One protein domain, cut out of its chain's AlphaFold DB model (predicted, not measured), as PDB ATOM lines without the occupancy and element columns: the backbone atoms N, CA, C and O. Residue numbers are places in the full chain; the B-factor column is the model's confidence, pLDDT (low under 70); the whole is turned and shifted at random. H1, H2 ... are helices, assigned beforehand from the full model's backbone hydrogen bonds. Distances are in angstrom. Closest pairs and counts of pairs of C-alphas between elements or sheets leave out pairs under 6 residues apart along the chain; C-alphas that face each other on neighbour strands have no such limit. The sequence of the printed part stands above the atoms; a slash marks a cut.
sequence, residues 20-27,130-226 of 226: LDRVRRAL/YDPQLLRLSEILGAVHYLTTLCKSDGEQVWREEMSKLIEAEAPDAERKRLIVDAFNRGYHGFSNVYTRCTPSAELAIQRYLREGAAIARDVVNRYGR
ATOM      1  N   LEU A  20     198.586 151.429 288.688       84.12
ATOM      2  CA  LEU A  20     198.929 150.812 289.976       84.12
ATOM      3  C   LEU A  20     199.748 151.756 290.864       84.12
ATOM      4  O   LEU A  20     199.524 151.818 292.072       84.12
ATOM      5  N   ASP A  21     200.645 152.551 290.277       86.69
ATOM      6  CA  ASP A  21     201.383 153.589 290.998       86.69
ATOM      7  C   ASP A  21     200.482 154.724 291.495       86.69
ATOM      8  O   ASP A  21     200.727 155.282 292.566       86.69
ATOM      9  N   ARG A  22     199.430 155.073 290.750       85.81
ATOM     10  CA  ARG A  22     198.415 156.033 291.203       85.81
ATOM     11  C   ARG A  22     197.595 155.469 292.357       85.81
ATOM     12  O   ARG A  22     197.496 156.153 293.369       85.81
ATOM     13  N   VAL A  23     197.080 154.248 292.228       84.56
ATOM     14  CA  VAL A  23     196.320 153.570 293.286       84.56
ATOM     15  C   VAL A  23     197.180 153.462 294.542       84.56
ATOM     16  O   VAL A  23     196.744 153.845 295.620       84.56
ATOM     17  N   ARG A  24     198.449 153.063 294.403       86.69
ATOM     18  CA  ARG A  24     199.430 153.085 295.494       86.69
ATOM     19  C   ARG A  24     199.547 154.461 296.134       86.69
ATOM     20  O   ARG A  24     199.443 154.558 297.348       86.69
ATOM     21  N   ARG A  25     199.758 155.516 295.340       86.06
ATOM     22  CA  ARG A  25     199.844 156.880 295.874       86.06
ATOM     23  C   ARG A  25     198.560 157.278 296.590       86.06
ATOM     24  O   ARG A  25     198.674 157.865 297.647       86.06
ATOM     25  N   ALA A  26     197.379 156.946 296.072       83.56
ATOM     26  CA  ALA A  26     196.105 157.219 296.741       83.56
ATOM     27  C   ALA A  26     195.985 156.470 298.079       83.56
ATOM     28  O   ALA A  26     195.523 157.042 299.062       83.56
ATOM     29  N   LEU A  27     196.461 155.223 298.130       81.44
ATOM     30  CA  LEU A  27     196.512 154.415 299.349       81.44
ATOM     31  C   LEU A  27     197.541 154.946 300.364       81.44
ATOM     32  O   LEU A  27     197.285 154.905 301.563       81.44
ATOM     33  N   TYR A 130     199.621 137.622 288.517       93.19
ATOM     34  CA  TYR A 130     199.294 138.628 289.523       93.19
ATOM     35  C   TYR A 130     197.789 138.784 289.802       93.19
ATOM     36  O   TYR A 130     197.391 139.654 290.579       93.19
ATOM     37  N   ASP A 131     196.932 137.997 289.150       94.69
ATOM     38  CA  ASP A 131     195.478 138.123 289.268       94.69
ATOM     39  C   ASP A 131     194.964 137.944 290.711       94.69
ATOM     40  O   ASP A 131     194.148 138.760 291.143       94.69
ATOM     41  N   PRO A 132     195.488 137.007 291.532       96.62
ATOM     42  CA  PRO A 132     195.093 136.910 292.939       96.62
ATOM     43  C   PRO A 132     195.383 138.190 293.740       96.62
ATOM     44  O   PRO A 132     194.562 138.616 294.554       96.62
ATOM     45  N   GLN A 133     196.529 138.836 293.491       96.81
ATOM     46  CA  GLN A 133     196.877 140.122 294.100       96.81
ATOM     47  C   GLN A 133     195.915 141.221 293.648       96.81
ATOM     48  O   GLN A 133     195.503 142.047 294.460       96.81
ATOM     49  N   LEU A 134     195.538 141.222 292.368       96.25
ATOM     50  CA  LEU A 134     194.605 142.196 291.815       96.25
ATOM     51  C   LEU A 134     193.207 142.049 292.436       96.25
ATOM     52  O   LEU A 134     192.631 143.043 292.869       96.25
ATOM     53  N   LEU A 135     192.697 140.821 292.568       98.00
ATOM     54  CA  LEU A 135     191.418 140.551 293.232       98.00
ATOM     55  C   LEU A 135     191.442 140.977 294.706       98.00
ATOM     56  O   LEU A 135     190.493 141.601 295.179       98.00
ATOM     57  N   ARG A 136     192.540 140.705 295.427       98.00
ATOM     58  CA  ARG A 136     192.699 141.168 296.812       98.00
ATOM     59  C   ARG A 136     192.741 142.693 296.901       98.00
ATOM     60  O   ARG A 136     192.109 143.269 297.784       98.00
ATOM     61  N   LEU A 137     193.442 143.353 295.980       97.94
ATOM     62  CA  LEU A 137     193.476 144.812 295.902       97.94
ATOM     63  C   LEU A 137     192.074 145.386 295.661       97.94
ATOM     64  O   LEU A 137     191.682 146.328 296.342       97.94
ATOM     65  N   SER A 138     191.296 144.800 294.749       98.12
ATOM     66  CA  SER A 138     189.911 145.208 294.491       98.12
ATOM     67  C   SER A 138     189.020 145.066 295.724       98.12
ATOM     68  O   SER A 138     188.270 145.987 296.040       98.12
ATOM     69  N   GLU A 139     189.140 143.963 296.466       98.56
ATOM     70  CA  GLU A 139     188.428 143.773 297.736       98.56
ATOM     71  C   GLU A 139     188.803 144.840 298.774       98.56
ATOM     72  O   GLU A 139     187.926 145.419 299.418       98.56
ATOM     73  N   ILE A 140     190.094 145.163 298.895       97.81
ATOM     74  CA  ILE A 140     190.582 146.220 299.787       97.81
ATOM     75  C   ILE A 140     189.994 147.582 299.410       97.81
ATOM     76  O   ILE A 140     189.552 148.317 300.292       97.81
ATOM     77  N   LEU A 141     189.949 147.911 298.117       96.94
ATOM     78  CA  LEU A 141     189.354 149.163 297.644       96.94
ATOM     79  C   LEU A 141     187.866 149.256 298.006       96.94
ATOM     80  O   LEU A 141     187.418 150.319 298.429       96.94
ATOM     81  N   GLY A 142     187.116 148.155 297.912       97.12
ATOM     82  CA  GLY A 142     185.707 148.108 298.322       97.12
ATOM     83  C   GLY A 142     185.507 148.287 299.827       97.12
ATOM     84  O   GLY A 142     184.637 149.046 300.258       97.12
ATOM     85  N   ALA A 143     186.357 147.647 300.632       97.25
ATOM     86  CA  ALA A 143     186.356 147.794 302.086       97.25
ATOM     87  C   ALA A 143     186.643 149.240 302.523       97.25
ATOM     88  O   ALA A 143     185.894 149.823 303.311       97.25
ATOM     89  N   VAL A 144     187.709 149.839 301.984       95.69
ATOM     90  CA  VAL A 144     188.088 151.227 302.281       95.69
ATOM     91  C   VAL A 144     187.020 152.194 301.776       95.69
ATOM     92  O   VAL A 144     186.692 153.151 302.479       95.69
ATOM     93  N   HIS A 145     186.428 151.930 300.608       95.75
ATOM     94  CA  HIS A 145     185.326 152.729 300.091       95.75
ATOM     95  C   HIS A 145     184.193 152.835 301.113       95.75
ATOM     96  O   HIS A 145     183.844 153.947 301.492       95.75
ATOM     97  N   TYR A 146     183.689 151.705 301.621       95.88
ATOM     98  CA  TYR A 146     182.612 151.717 302.611       95.88
ATOM     99  C   TYR A 146     183.023 152.396 303.922       95.88
ATOM    100  O   TYR A 146     182.337 153.281 304.419       95.88
ATOM    101  N   LEU A 147     184.165 152.011 304.494       95.06
ATOM    102  CA  LEU A 147     184.590 152.532 305.793       95.06
ATOM    103  C   LEU A 147     184.835 154.046 305.763       95.06
ATOM    104  O   LEU A 147     184.547 154.747 306.736       95.06
ATOM    105  N   THR A 148     185.344 154.567 304.648       93.00
ATOM    106  CA  THR A 148     185.566 156.007 304.501       93.00
ATOM    107  C   THR A 148     184.273 156.788 304.325       93.00
ATOM    108  O   THR A 148     184.276 157.935 304.741       93.00
ATOM    109  N   THR A 149     183.166 156.208 303.840       92.25
ATOM    110  CA  THR A 149     181.860 156.905 303.868       92.25
ATOM    111  C   THR A 149     181.344 157.107 305.292       92.25
ATOM    112  O   THR A 149     180.671 158.095 305.573       92.25
ATOM    113  N   LEU A 150     181.675 156.186 306.205       92.94
ATOM    114  CA  LEU A 150     181.285 156.273 307.612       92.94
ATOM    115  C   LEU A 150     182.172 157.236 308.403       92.94
ATOM    116  O   LEU A 150     181.679 157.967 309.259       92.94
ATOM    117  N   CYS A 151     183.485 157.185 308.166       91.94
ATOM    118  CA  CYS A 151     184.475 157.886 308.984       91.94
ATOM    119  C   CYS A 151     184.959 159.214 308.389       91.94
ATOM    120  O   CYS A 151     185.572 160.006 309.104       91.94
ATOM    121  N   LYS A 152     184.723 159.476 307.096       81.44
ATOM    122  CA  LYS A 152     185.213 160.670 306.394       81.44
ATOM    123  C   LYS A 152     184.149 161.251 305.467       81.44
ATOM    124  O   LYS A 152     183.383 160.541 304.833       81.44
ATOM    125  N   SER A 153     184.115 162.572 305.362       66.50
ATOM    126  CA  SER A 153     183.087 163.282 304.589       66.50
ATOM    127  C   SER A 153     183.341 163.278 303.074       66.50
ATOM    128  O   SER A 153     182.446 163.600 302.305       66.50
ATOM    129  N   ASP A 154     184.562 162.955 302.644       65.75
ATOM    130  CA  ASP A 154     185.080 163.166 301.286       65.75
ATOM    131  C   ASP A 154     185.572 161.882 300.588       65.75
ATOM    132  O   ASP A 154     185.831 161.886 299.385       65.75
ATOM    133  N   GLY A 155     185.667 160.761 301.312       62.03
ATOM    134  CA  GLY A 155     186.225 159.508 300.791       62.03
ATOM    135  C   GLY A 155     185.318 158.737 299.827       62.03
ATOM    136  O   GLY A 155     185.790 157.846 299.124       62.03
ATOM    137  N   GLU A 156     184.026 159.069 299.751       69.50
ATOM    138  CA  GLU A 156     183.057 158.258 299.012       69.50
ATOM    139  C   GLU A 156     183.376 158.169 297.504       69.50
ATOM    140  O   GLU A 156     183.340 157.084 296.927       69.50
ATOM    141  N   GLN A 157     183.733 159.272 296.843       79.56
ATOM    142  CA  GLN A 157     183.947 159.239 295.387       79.56
ATOM    143  C   GLN A 157     185.345 158.744 294.990       79.56
ATOM    144  O   GLN A 157     185.487 158.052 293.982       79.56
ATOM    145  N   VAL A 158     186.363 159.018 295.812       87.12
ATOM    146  CA  VAL A 158     187.773 158.733 295.491       87.12
ATOM    147  C   VAL A 158     187.985 157.251 295.172       87.12
ATOM    148  O   VAL A 158     188.554 156.905 294.139       87.12
ATOM    149  N   TRP A 159     187.479 156.353 296.017       91.19
ATOM    150  CA  TRP A 159     187.754 154.921 295.873       91.19
ATOM    151  C   TRP A 159     187.005 154.265 294.708       91.19
ATOM    152  O   TRP A 159     187.541 153.353 294.076       91.19
ATOM    153  N   ARG A 160     185.806 154.755 294.360       91.75
ATOM    154  CA  ARG A 160     185.071 154.285 293.170       91.75
ATOM    155  C   ARG A 160     185.774 154.687 291.879       91.75
ATOM    156  O   ARG A 160     185.849 153.894 290.938       91.75
ATOM    157  N   GLU A 161     186.327 155.894 291.841       92.12
ATOM    158  CA  GLU A 161     187.136 156.342 290.713       92.12
ATOM    159  C   GLU A 161     188.435 155.545 290.585       92.12
ATOM    160  O   GLU A 161     188.790 155.142 289.481       92.12
ATOM    161  N   GLU A 162     189.146 155.293 291.687       91.81
ATOM    162  CA  GLU A 162     190.373 154.486 291.655       91.81
ATOM    163  C   GLU A 162     190.097 153.044 291.207       91.81
ATOM    164  O   GLU A 162     190.847 152.501 290.394       91.81
ATOM    165  N   MET A 163     188.972 152.451 291.622       95.62
ATOM    166  CA  MET A 163     188.533 151.148 291.114       95.62
ATOM    167  C   MET A 163     188.216 151.185 289.609       95.62
ATOM    168  O   MET A 163     188.595 150.280 288.864       95.62
ATOM    169  N   SER A 164     187.560 152.248 289.138       95.06
ATOM    170  CA  SER A 164     187.246 152.428 287.712       95.06
ATOM    171  C   SER A 164     188.519 152.537 286.868       95.06
ATOM    172  O   SER A 164     188.645 151.863 285.845       95.06
ATOM    173  N   LYS A 165     189.502 153.314 287.343       92.88
ATOM    174  CA  LYS A 165     190.822 153.457 286.711       92.88
ATOM    175  C   LYS A 165     191.585 152.132 286.693       92.88
ATOM    176  O   LYS A 165     192.219 151.821 285.686       92.88
ATOM    177  N   LEU A 166     191.515 151.344 287.770       93.94
ATOM    178  CA  LEU A 166     192.129 150.014 287.842       93.94
ATOM    179  C   LEU A 166     191.584 149.092 286.742       93.94
ATOM    180  O   LEU A 166     192.363 148.512 285.988       93.94
ATOM    181  N   ILE A 167     190.256 149.006 286.605       95.19
ATOM    182  CA  ILE A 167     189.605 148.194 285.562       95.19
ATOM    183  C   ILE A 167     189.994 148.683 284.163       95.19
ATOM    184  O   ILE A 167     190.305 147.871 283.295       95.19
ATOM    185  N   GLU A 168     189.983 149.997 283.931       93.69
ATOM    186  CA  GLU A 168     190.354 150.578 282.636       93.69
ATOM    187  C   GLU A 168     191.798 150.234 282.244       93.69
ATOM    188  O   GLU A 168     192.087 149.944 281.082       93.69
ATOM    189  N   ALA A 169     192.711 150.249 283.214       90.94
ATOM    190  CA  ALA A 169     194.122 149.987 282.980       90.94
ATOM    191  C   ALA A 169     194.422 148.513 282.703       90.94
ATOM    192  O   ALA A 169     195.248 148.221 281.839       90.94
ATOM    193  N   GLU A 170     193.743 147.604 283.404       90.94
ATOM    194  CA  GLU A 170     193.870 146.163 283.166       90.94
ATOM    195  C   GLU A 170     193.177 145.710 281.880       90.94
ATOM    196  O   GLU A 170     193.548 144.673 281.334       90.94
ATOM    197  N   ALA A 171     192.178 146.469 281.408       92.25
ATOM    198  CA  ALA A 171     191.344 146.139 280.253       92.25
ATOM    199  C   ALA A 171     190.934 144.644 280.207       92.25
ATOM    200  O   ALA A 171     191.184 143.972 279.201       92.25
ATOM    201  N   PRO A 172     190.350 144.097 281.295       92.62
ATOM    202  CA  PRO A 172     189.998 142.684 281.374       92.62
ATOM    203  C   PRO A 172     188.866 142.332 280.400       92.62
ATOM    204  O   PRO A 172     188.030 143.177 280.063       92.62
ATOM    205  N   ASP A 173     188.798 141.062 280.001       93.81
ATOM    206  CA  ASP A 173     187.598 140.505 279.376       93.81
ATOM    207  C   ASP A 173     186.388 140.542 280.335       93.81
ATOM    208  O   ASP A 173     186.496 140.899 281.512       93.81
ATOM    209  N   ALA A 174     185.203 140.209 279.823       94.88
ATOM    210  CA  ALA A 174     183.959 140.329 280.579       94.88
ATOM    211  C   ALA A 174     183.924 139.442 281.838       94.88
ATOM    212  O   ALA A 174     183.442 139.888 282.883       94.88
ATOM    213  N   GLU A 175     184.452 138.220 281.760       94.31
ATOM    214  CA  GLU A 175     184.465 137.280 282.883       94.31
ATOM    215  C   GLU A 175     185.421 137.767 283.976       94.31
ATOM    216  O   GLU A 175     185.032 137.903 285.139       94.31
ATOM    217  N   ARG A 176     186.650 138.128 283.598       94.94
ATOM    218  CA  ARG A 176     187.661 138.650 284.521       94.94
ATOM    219  C   ARG A 176     187.230 139.982 285.132       94.94
ATOM    220  O   ARG A 176     187.409 140.196 286.331       94.94
ATOM    221  N   LYS A 177     186.581 140.858 284.356       96.50
ATOM    222  CA  LYS A 177     185.976 142.096 284.871       96.50
ATOM    223  C   LYS A 177     184.944 141.803 285.955       96.50
ATOM    224  O   LYS A 177     184.942 142.488 286.976       96.50
ATOM    225  N   ARG A 178     184.080 140.801 285.751       97.31
ATOM    226  CA  ARG A 178     183.081 140.394 286.748       97.31
ATOM    227  C   ARG A 178     183.757 139.976 288.050       97.31
ATOM    228  O   ARG A 178     183.395 140.497 289.093       97.31
ATOM    229  N   LEU A 179     184.790 139.133 287.990       97.62
ATOM    230  CA  LEU A 179     185.520 138.684 289.185       97.62
ATOM    231  C   LEU A 179     186.146 139.847 289.971       97.62
ATOM    232  O   LEU A 179     186.078 139.876 291.202       97.62
ATOM    233  N   ILE A 180     186.721 140.816 289.257       97.81
ATOM    234  CA  ILE A 180     187.309 142.037 289.820       97.81
ATOM    235  C   ILE A 180     186.245 142.890 290.531       97.81
ATOM    236  O   ILE A 180     186.451 143.334 291.664       97.81
ATOM    237  N   VAL A 181     185.089 143.095 289.894       98.12
ATOM    238  CA  VAL A 181     183.961 143.842 290.474       98.12
ATOM    239  C   VAL A 181     183.357 143.098 291.667       98.12
ATOM    240  O   VAL A 181     183.091 143.710 292.700       98.12
ATOM    241  N   ASP A 182     183.204 141.781 291.573       98.62
ATOM    242  CA  ASP A 182     182.695 140.955 292.664       98.62
ATOM    243  C   ASP A 182     183.613 141.031 293.885       98.62
ATOM    244  O   ASP A 182     183.126 141.106 295.011       98.62
ATOM    245  N   ALA A 183     184.936 141.055 293.693       98.62
ATOM    246  CA  ALA A 183     185.887 141.233 294.787       98.62
ATOM    247  C   ALA A 183     185.691 142.569 295.508       98.62
ATOM    248  O   ALA A 183     185.586 142.587 296.735       98.62
ATOM    249  N   PHE A 184     185.554 143.664 294.757       98.50
ATOM    250  CA  PHE A 184     185.226 144.974 295.319       98.50
ATOM    251  C   PHE A 184     183.921 144.938 296.127       98.50
ATOM    252  O   PHE A 184     183.895 145.347 297.289       98.50
ATOM    253  N   ASN A 185     182.855 144.377 295.552       97.75
ATOM    254  CA  ASN A 185     181.555 144.290 296.215       97.75
ATOM    255  C   ASN A 185     181.612 143.430 297.484       97.75
ATOM    256  O   ASN A 185     181.007 143.789 298.492       97.75
ATOM    257  N   ARG A 186     182.380 142.330 297.484       98.50
ATOM    258  CA  ARG A 186     182.602 141.514 298.689       98.50
ATOM    259  C   ARG A 186     183.236 142.327 299.814       98.50
ATOM    260  O   ARG A 186     182.743 142.269 300.938       98.50
ATOM    261  N   GLY A 187     184.276 143.109 299.519       97.75
ATOM    262  CA  GLY A 187     184.916 143.982 300.507       97.75
ATOM    263  C   GLY A 187     183.963 145.046 301.055       97.75
ATOM    264  O   GLY A 187     183.894 145.254 302.265       97.75
ATOM    265  N   TYR A 188     183.172 145.664 300.174       97.81
ATOM    266  CA  TYR A 188     182.161 146.654 300.549       97.81
ATOM    267  C   TYR A 188     181.096 146.061 301.485       97.81
ATOM    268  O   TYR A 188     180.881 146.557 302.593       97.81
ATOM    269  N   HIS A 189     180.463 144.959 301.068       97.81
ATOM    270  CA  HIS A 189     179.398 144.314 301.836       97.81
ATOM    271  C   HIS A 189     179.902 143.697 303.145       97.81
ATOM    272  O   HIS A 189     179.193 143.714 304.153       97.81
ATOM    273  N   GLY A 190     181.140 143.191 303.160       97.50
ATOM    274  CA  GLY A 190     181.766 142.644 304.359       97.50
ATOM    275  C   GLY A 190     181.792 143.648 305.513       97.50
ATOM    276  O   GLY A 190     181.454 143.293 306.639       97.50
ATOM    277  N   PHE A 191     182.113 144.915 305.232       96.94
ATOM    278  CA  PHE A 191     182.112 145.962 306.254       96.94
ATOM    279  C   PHE A 191     180.735 146.588 306.491       96.94
ATOM    280  O   PHE A 191     180.449 146.942 307.637       96.94
ATOM    281  N   SER A 192     179.858 146.654 305.481       96.56
ATOM    282  CA  SER A 192     178.490 147.168 305.671       96.56
ATOM    283  C   SER A 192     177.633 146.321 306.597       96.56
ATOM    284  O   SER A 192     176.708 146.829 307.223       96.56
ATOM    285  N   ASN A 193     177.946 145.032 306.707       96.62
ATOM    286  CA  ASN A 193     177.245 144.128 307.611       96.62
ATOM    287  C   ASN A 193     177.704 144.266 309.072       96.62
ATOM    288  O   ASN A 193     177.009 143.803 309.972       96.62
ATOM    289  N   VAL A 194     178.872 144.873 309.316       96.25
ATOM    290  CA  VAL A 194     179.512 144.917 310.643       96.25
ATOM    291  C   VAL A 194     179.477 146.317 311.252       96.25
ATOM    292  O   VAL A 194     179.315 146.457 312.464       96.25
ATOM    293  N   TYR A 195     179.613 147.361 310.435       96.19
ATOM    294  CA  TYR A 195     179.629 148.746 310.894       96.19
ATOM    295  C   TYR A 195     178.477 149.532 310.286       96.19
ATOM    296  O   TYR A 195     178.243 149.467 309.092       96.19
ATOM    297  N   THR A 196     177.800 150.327 311.110       96.12
ATOM    298  CA  THR A 196     176.758 151.282 310.682       96.12
ATOM    299  C   THR A 196     177.090 152.724 311.067       96.12
ATOM    300  O   THR A 196     176.376 153.657 310.713       96.12
ATOM    301  N   ARG A 197     178.182 152.912 311.811       95.69
ATOM    302  CA  ARG A 197     178.734 154.192 312.256       95.69
ATOM    303  C   ARG A 197     180.249 154.071 312.335       95.69
ATOM    304  O   ARG A 197     180.763 152.961 312.485       95.69
ATOM    305  N   CYS A 198     180.954 155.197 312.298       96.06
ATOM    306  CA  CYS A 198     182.389 155.181 312.541       96.06
ATOM    307  C   CYS A 198     182.696 154.781 313.995       96.06
ATOM    308  O   CYS A 198     182.065 155.267 314.938       96.06
ATOM    309  N   THR A 199     183.660 153.880 314.175       96.69
ATOM    310  CA  THR A 199     184.181 153.429 315.473       96.69
ATOM    311  C   THR A 199     185.714 153.419 315.431       96.69
ATOM    312  O   THR A 199     186.286 153.318 314.344       96.69
ATOM    313  N   PRO A 200     186.412 153.407 316.584       96.44
ATOM    314  CA  PRO A 200     187.873 153.286 316.596       96.44
ATOM    315  C   PRO A 200     188.389 152.017 315.895       96.44
ATOM    316  O   PRO A 200     189.456 152.015 315.285       96.44
ATOM    317  N   SER A 201     187.620 150.921 315.940       97.12
ATOM    318  CA  SER A 201     187.962 149.690 315.222       97.12
ATOM    319  C   SER A 201     187.782 149.823 313.705       97.12
ATOM    320  O   SER A 201     188.571 149.243 312.960       97.12
ATOM    321  N   ALA A 202     186.795 150.599 313.244       96.31
ATOM    322  CA  ALA A 202     186.594 150.913 311.831       96.31
ATOM    323  C   ALA A 202     187.730 151.797 311.288       96.31
ATOM    324  O   ALA A 202     188.301 151.487 310.246       96.31
ATOM    325  N   GLU A 203     188.136 152.832 312.028       95.19
ATOM    326  CA  GLU A 203     189.290 153.670 311.669       95.19
ATOM    327  C   GLU A 203     190.581 152.849 311.584       95.19
ATOM    328  O   GLU A 203     191.336 152.943 310.614       95.19
ATOM    329  N   LEU A 204     190.820 151.977 312.568       95.88
ATOM    330  CA  LEU A 204     191.970 151.081 312.547       95.88
ATOM    331  C   LEU A 204     191.922 150.108 311.361       95.88
ATOM    332  O   LEU A 204     192.969 149.793 310.787       95.88
ATOM    333  N   ALA A 205     190.731 149.630 310.986       96.19
ATOM    334  CA  ALA A 205     190.556 148.797 309.802       96.19
ATOM    335  C   ALA A 205     190.966 149.561 308.536       96.19
ATOM    336  O   ALA A 205     191.798 149.043 307.795       96.19
ATOM    337  N   ILE A 206     190.513 150.808 308.346       94.44
ATOM    338  CA  ILE A 206     190.944 151.658 307.219       94.44
ATOM    339  C   ILE A 206     192.477 151.691 307.134       94.44
ATOM    340  O   ILE A 206     193.054 151.321 306.113       94.44
ATOM    341  N   GLN A 207     193.155 152.016 308.236       94.31
ATOM    342  CA  GLN A 207     194.620 152.132 308.271       94.31
ATOM    343  C   GLN A 207     195.360 150.816 307.981       94.31
ATOM    344  O   GLN A 207     196.486 150.808 307.477       94.31
ATOM    345  N   ARG A 208     194.774 149.667 308.326       96.75
ATOM    346  CA  ARG A 208     195.348 148.350 308.001       96.75
ATOM    347  C   ARG A 208     195.161 148.015 306.525       96.75
ATOM    348  O   ARG A 208     196.129 147.628 305.876       96.75
ATOM    349  N   TYR A 209     193.958 148.229 306.003       96.88
ATOM    350  CA  TYR A 209     193.611 147.940 304.616       96.88
ATOM    351  C   TYR A 209     194.368 148.837 303.631       96.88
ATOM    352  O   TYR A 209     194.881 148.339 302.635       96.88
ATOM    353  N   LEU A 210     194.540 150.126 303.939       94.88
ATOM    354  CA  LEU A 210     195.359 151.034 303.129       94.88
ATOM    355  C   LEU A 210     196.815 150.562 303.030       94.88
ATOM    356  O   LEU A 210     197.374 150.483 301.935       94.88
ATOM    357  N   ARG A 211     197.418 150.174 304.163       96.25
ATOM    358  CA  ARG A 211     198.789 149.641 304.192       96.25
ATOM    359  C   ARG A 211     198.924 148.347 303.397       96.25
ATOM    360  O   ARG A 211     199.899 148.190 302.662       96.25
ATOM    361  N   GLU A 212     197.959 147.439 303.534       97.88
ATOM    362  CA  GLU A 212     197.926 146.186 302.778       97.88
ATOM    363  C   GLU A 212     197.796 146.450 301.274       97.88
ATOM    364  O   GLU A 212     198.614 145.968 300.491       97.88
ATOM    365  N   GLY A 213     196.835 147.280 300.865       96.50
ATOM    366  CA  GLY A 213     196.618 147.621 299.461       96.50
ATOM    367  C   GLY A 213     197.853 148.262 298.833       96.50
ATOM    368  O   GLY A 213     198.257 147.894 297.729       96.50
ATOM    369  N   ALA A 214     198.508 149.179 299.551       95.00
ATOM    370  CA  ALA A 214     199.720 149.824 299.067       95.00
ATOM    371  C   ALA A 214     200.878 148.823 298.920       95.00
ATOM    372  O   ALA A 214     201.651 148.902 297.961       95.00
ATOM    373  N   ALA A 215     200.999 147.859 299.839       96.25
ATOM    374  CA  ALA A 215     201.985 146.786 299.740       96.25
ATOM    375  C   ALA A 215     201.721 145.881 298.528       96.25
ATOM    376  O   ALA A 215     202.656 145.592 297.782       96.25
ATOM    377  N   ILE A 216     200.462 145.510 298.286       96.12
ATOM    378  CA  ILE A 216     200.061 144.709 297.126       96.12
ATOM    379  C   ILE A 216     200.374 145.445 295.820       96.12
ATOM    380  O   ILE A 216     201.035 144.885 294.948       96.12
ATOM    381  N   ALA A 217     199.968 146.711 295.693       92.94
ATOM    382  CA  ALA A 217     200.224 147.499 294.490       92.94
ATOM    383  C   ALA A 217     201.732 147.618 294.197       92.94
ATOM    384  O   ALA A 217     202.161 147.437 293.054       92.94
ATOM    385  N   ARG A 218     202.557 147.844 295.234       93.56
ATOM    386  CA  ARG A 218     204.027 147.825 295.116       93.56
ATOM    387  C   ARG A 218     204.548 146.475 294.643       93.56
ATOM    388  O   ARG A 218     205.381 146.438 293.742       93.56
ATOM    389  N   ASP A 219     204.090 145.383 295.245       94.50
ATOM    390  CA  ASP A 219     204.552 144.034 294.913       94.50
ATOM    391  C   ASP A 219     204.242 143.677 293.452       94.50
ATOM    392  O   ASP A 219     205.126 143.207 292.732       94.50
ATOM    393  N   VAL A 220     203.034 144.007 292.978       92.50
ATOM    394  CA  VAL A 220     202.630 143.770 291.587       92.50
ATOM    395  C   VAL A 220     203.526 144.543 290.615       92.50
ATOM    396  O   VAL A 220     204.071 143.960 289.674       92.50
ATOM    397  N   VAL A 221     203.746 145.838 290.861       90.19
ATOM    398  CA  VAL A 221     204.626 146.666 290.020       90.19
ATOM    399  C   VAL A 221     206.065 146.141 290.033       90.19
ATOM    400  O   VAL A 221     206.683 146.018 288.975       90.19
ATOM    401  N   ASN A 222     206.592 145.775 291.202       92.00
ATOM    402  CA  ASN A 222     207.976 145.324 291.350       92.00
ATOM    403  C   ASN A 222     208.248 143.990 290.646       92.00
ATOM    404  O   ASN A 222     209.322 143.808 290.060       92.00
ATOM    405  N   ARG A 223     207.292 143.054 290.701       91.69
ATOM    406  CA  ARG A 223     207.451 141.707 290.133       91.69
ATOM    407  C   ARG A 223     207.072 141.634 288.661       91.69
ATOM    408  O   ARG A 223     207.787 141.006 287.885       91.69
ATOM    409  N   TYR A 224     205.985 142.292 288.264       88.25
ATOM    410  CA  TYR A 224     205.373 142.097 286.943       88.25
ATOM    411  C   TYR A 224     205.469 143.327 286.039       88.25
ATOM    412  O   TYR A 224     205.273 143.239 284.822       88.25
ATOM    413  N   GLY A 225     205.853 144.473 286.599       75.12
ATOM    414  CA  GLY A 225     205.860 145.744 285.897       75.12
ATOM    415  C   GLY A 225     206.950 145.927 284.845       75.12
ATOM    416  O   GLY A 225     206.922 146.990 284.246       75.12
ATOM    417  N   ARG A 226     207.890 144.988 284.624       64.62
ATOM    418  CA  ARG A 226     209.056 145.154 283.715       64.62
ATOM    419  C   ARG A 226     208.719 145.080 282.229       64.62
ATOM    420  O   ARG A 226     207.763 145.753 281.821       64.62
TER     421      ARG A 226
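AT A GLANCE: This is residues 20 to 27 and 130 to 226 of the 226 residues of the protein "TIGR02301 family protein" of Rhodobium orientis (UniProt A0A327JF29). Helix H2 runs through the middle of an elongated helical bundle, with H3, H4 and H5 packed lengthwise round it and short H1 packed on H5. H2, H3 and H4 run up and down, each against the one before. The printed part has 105 residues with five named helices, H1 to H5, and no named strand: all helix, compact, radius of gyration of the C-alphas 13.3 A, spans 41 by 26 by 21 A.

IN THESE COORDINATES: H1 is residues 20 to 27, beginning at C-alpha 20 (198.929, 150.812, 289.976). H2 is 131 to 151, 30.0 A; H3 155 to 170, 23.4 A; H4 174 to 192, 26.6 A; H5 200 to 224, 36.2 A, ending at C-alpha 224 (205.373, 142.097, 286.943).

HOW THE PARTS SIT: H1 touches H5, closest C-alphas Arg 24 and Ala 214, 4.8 A. H2 touches H4 most closely at Glu 139 and Phe 184, C-alphas 4.2 A apart. Every O i to N i+4 pair is within hydrogen-bond range in H1, H2 and H4; H3 has 10 of 12, H5 20 of 21.

THE WHOLE: Residues 28 to 129 are not printed; the gap is 18.8 A between C-alphas 27 and 130. Residues 153 to 156 and 226 have pLDDT under 70.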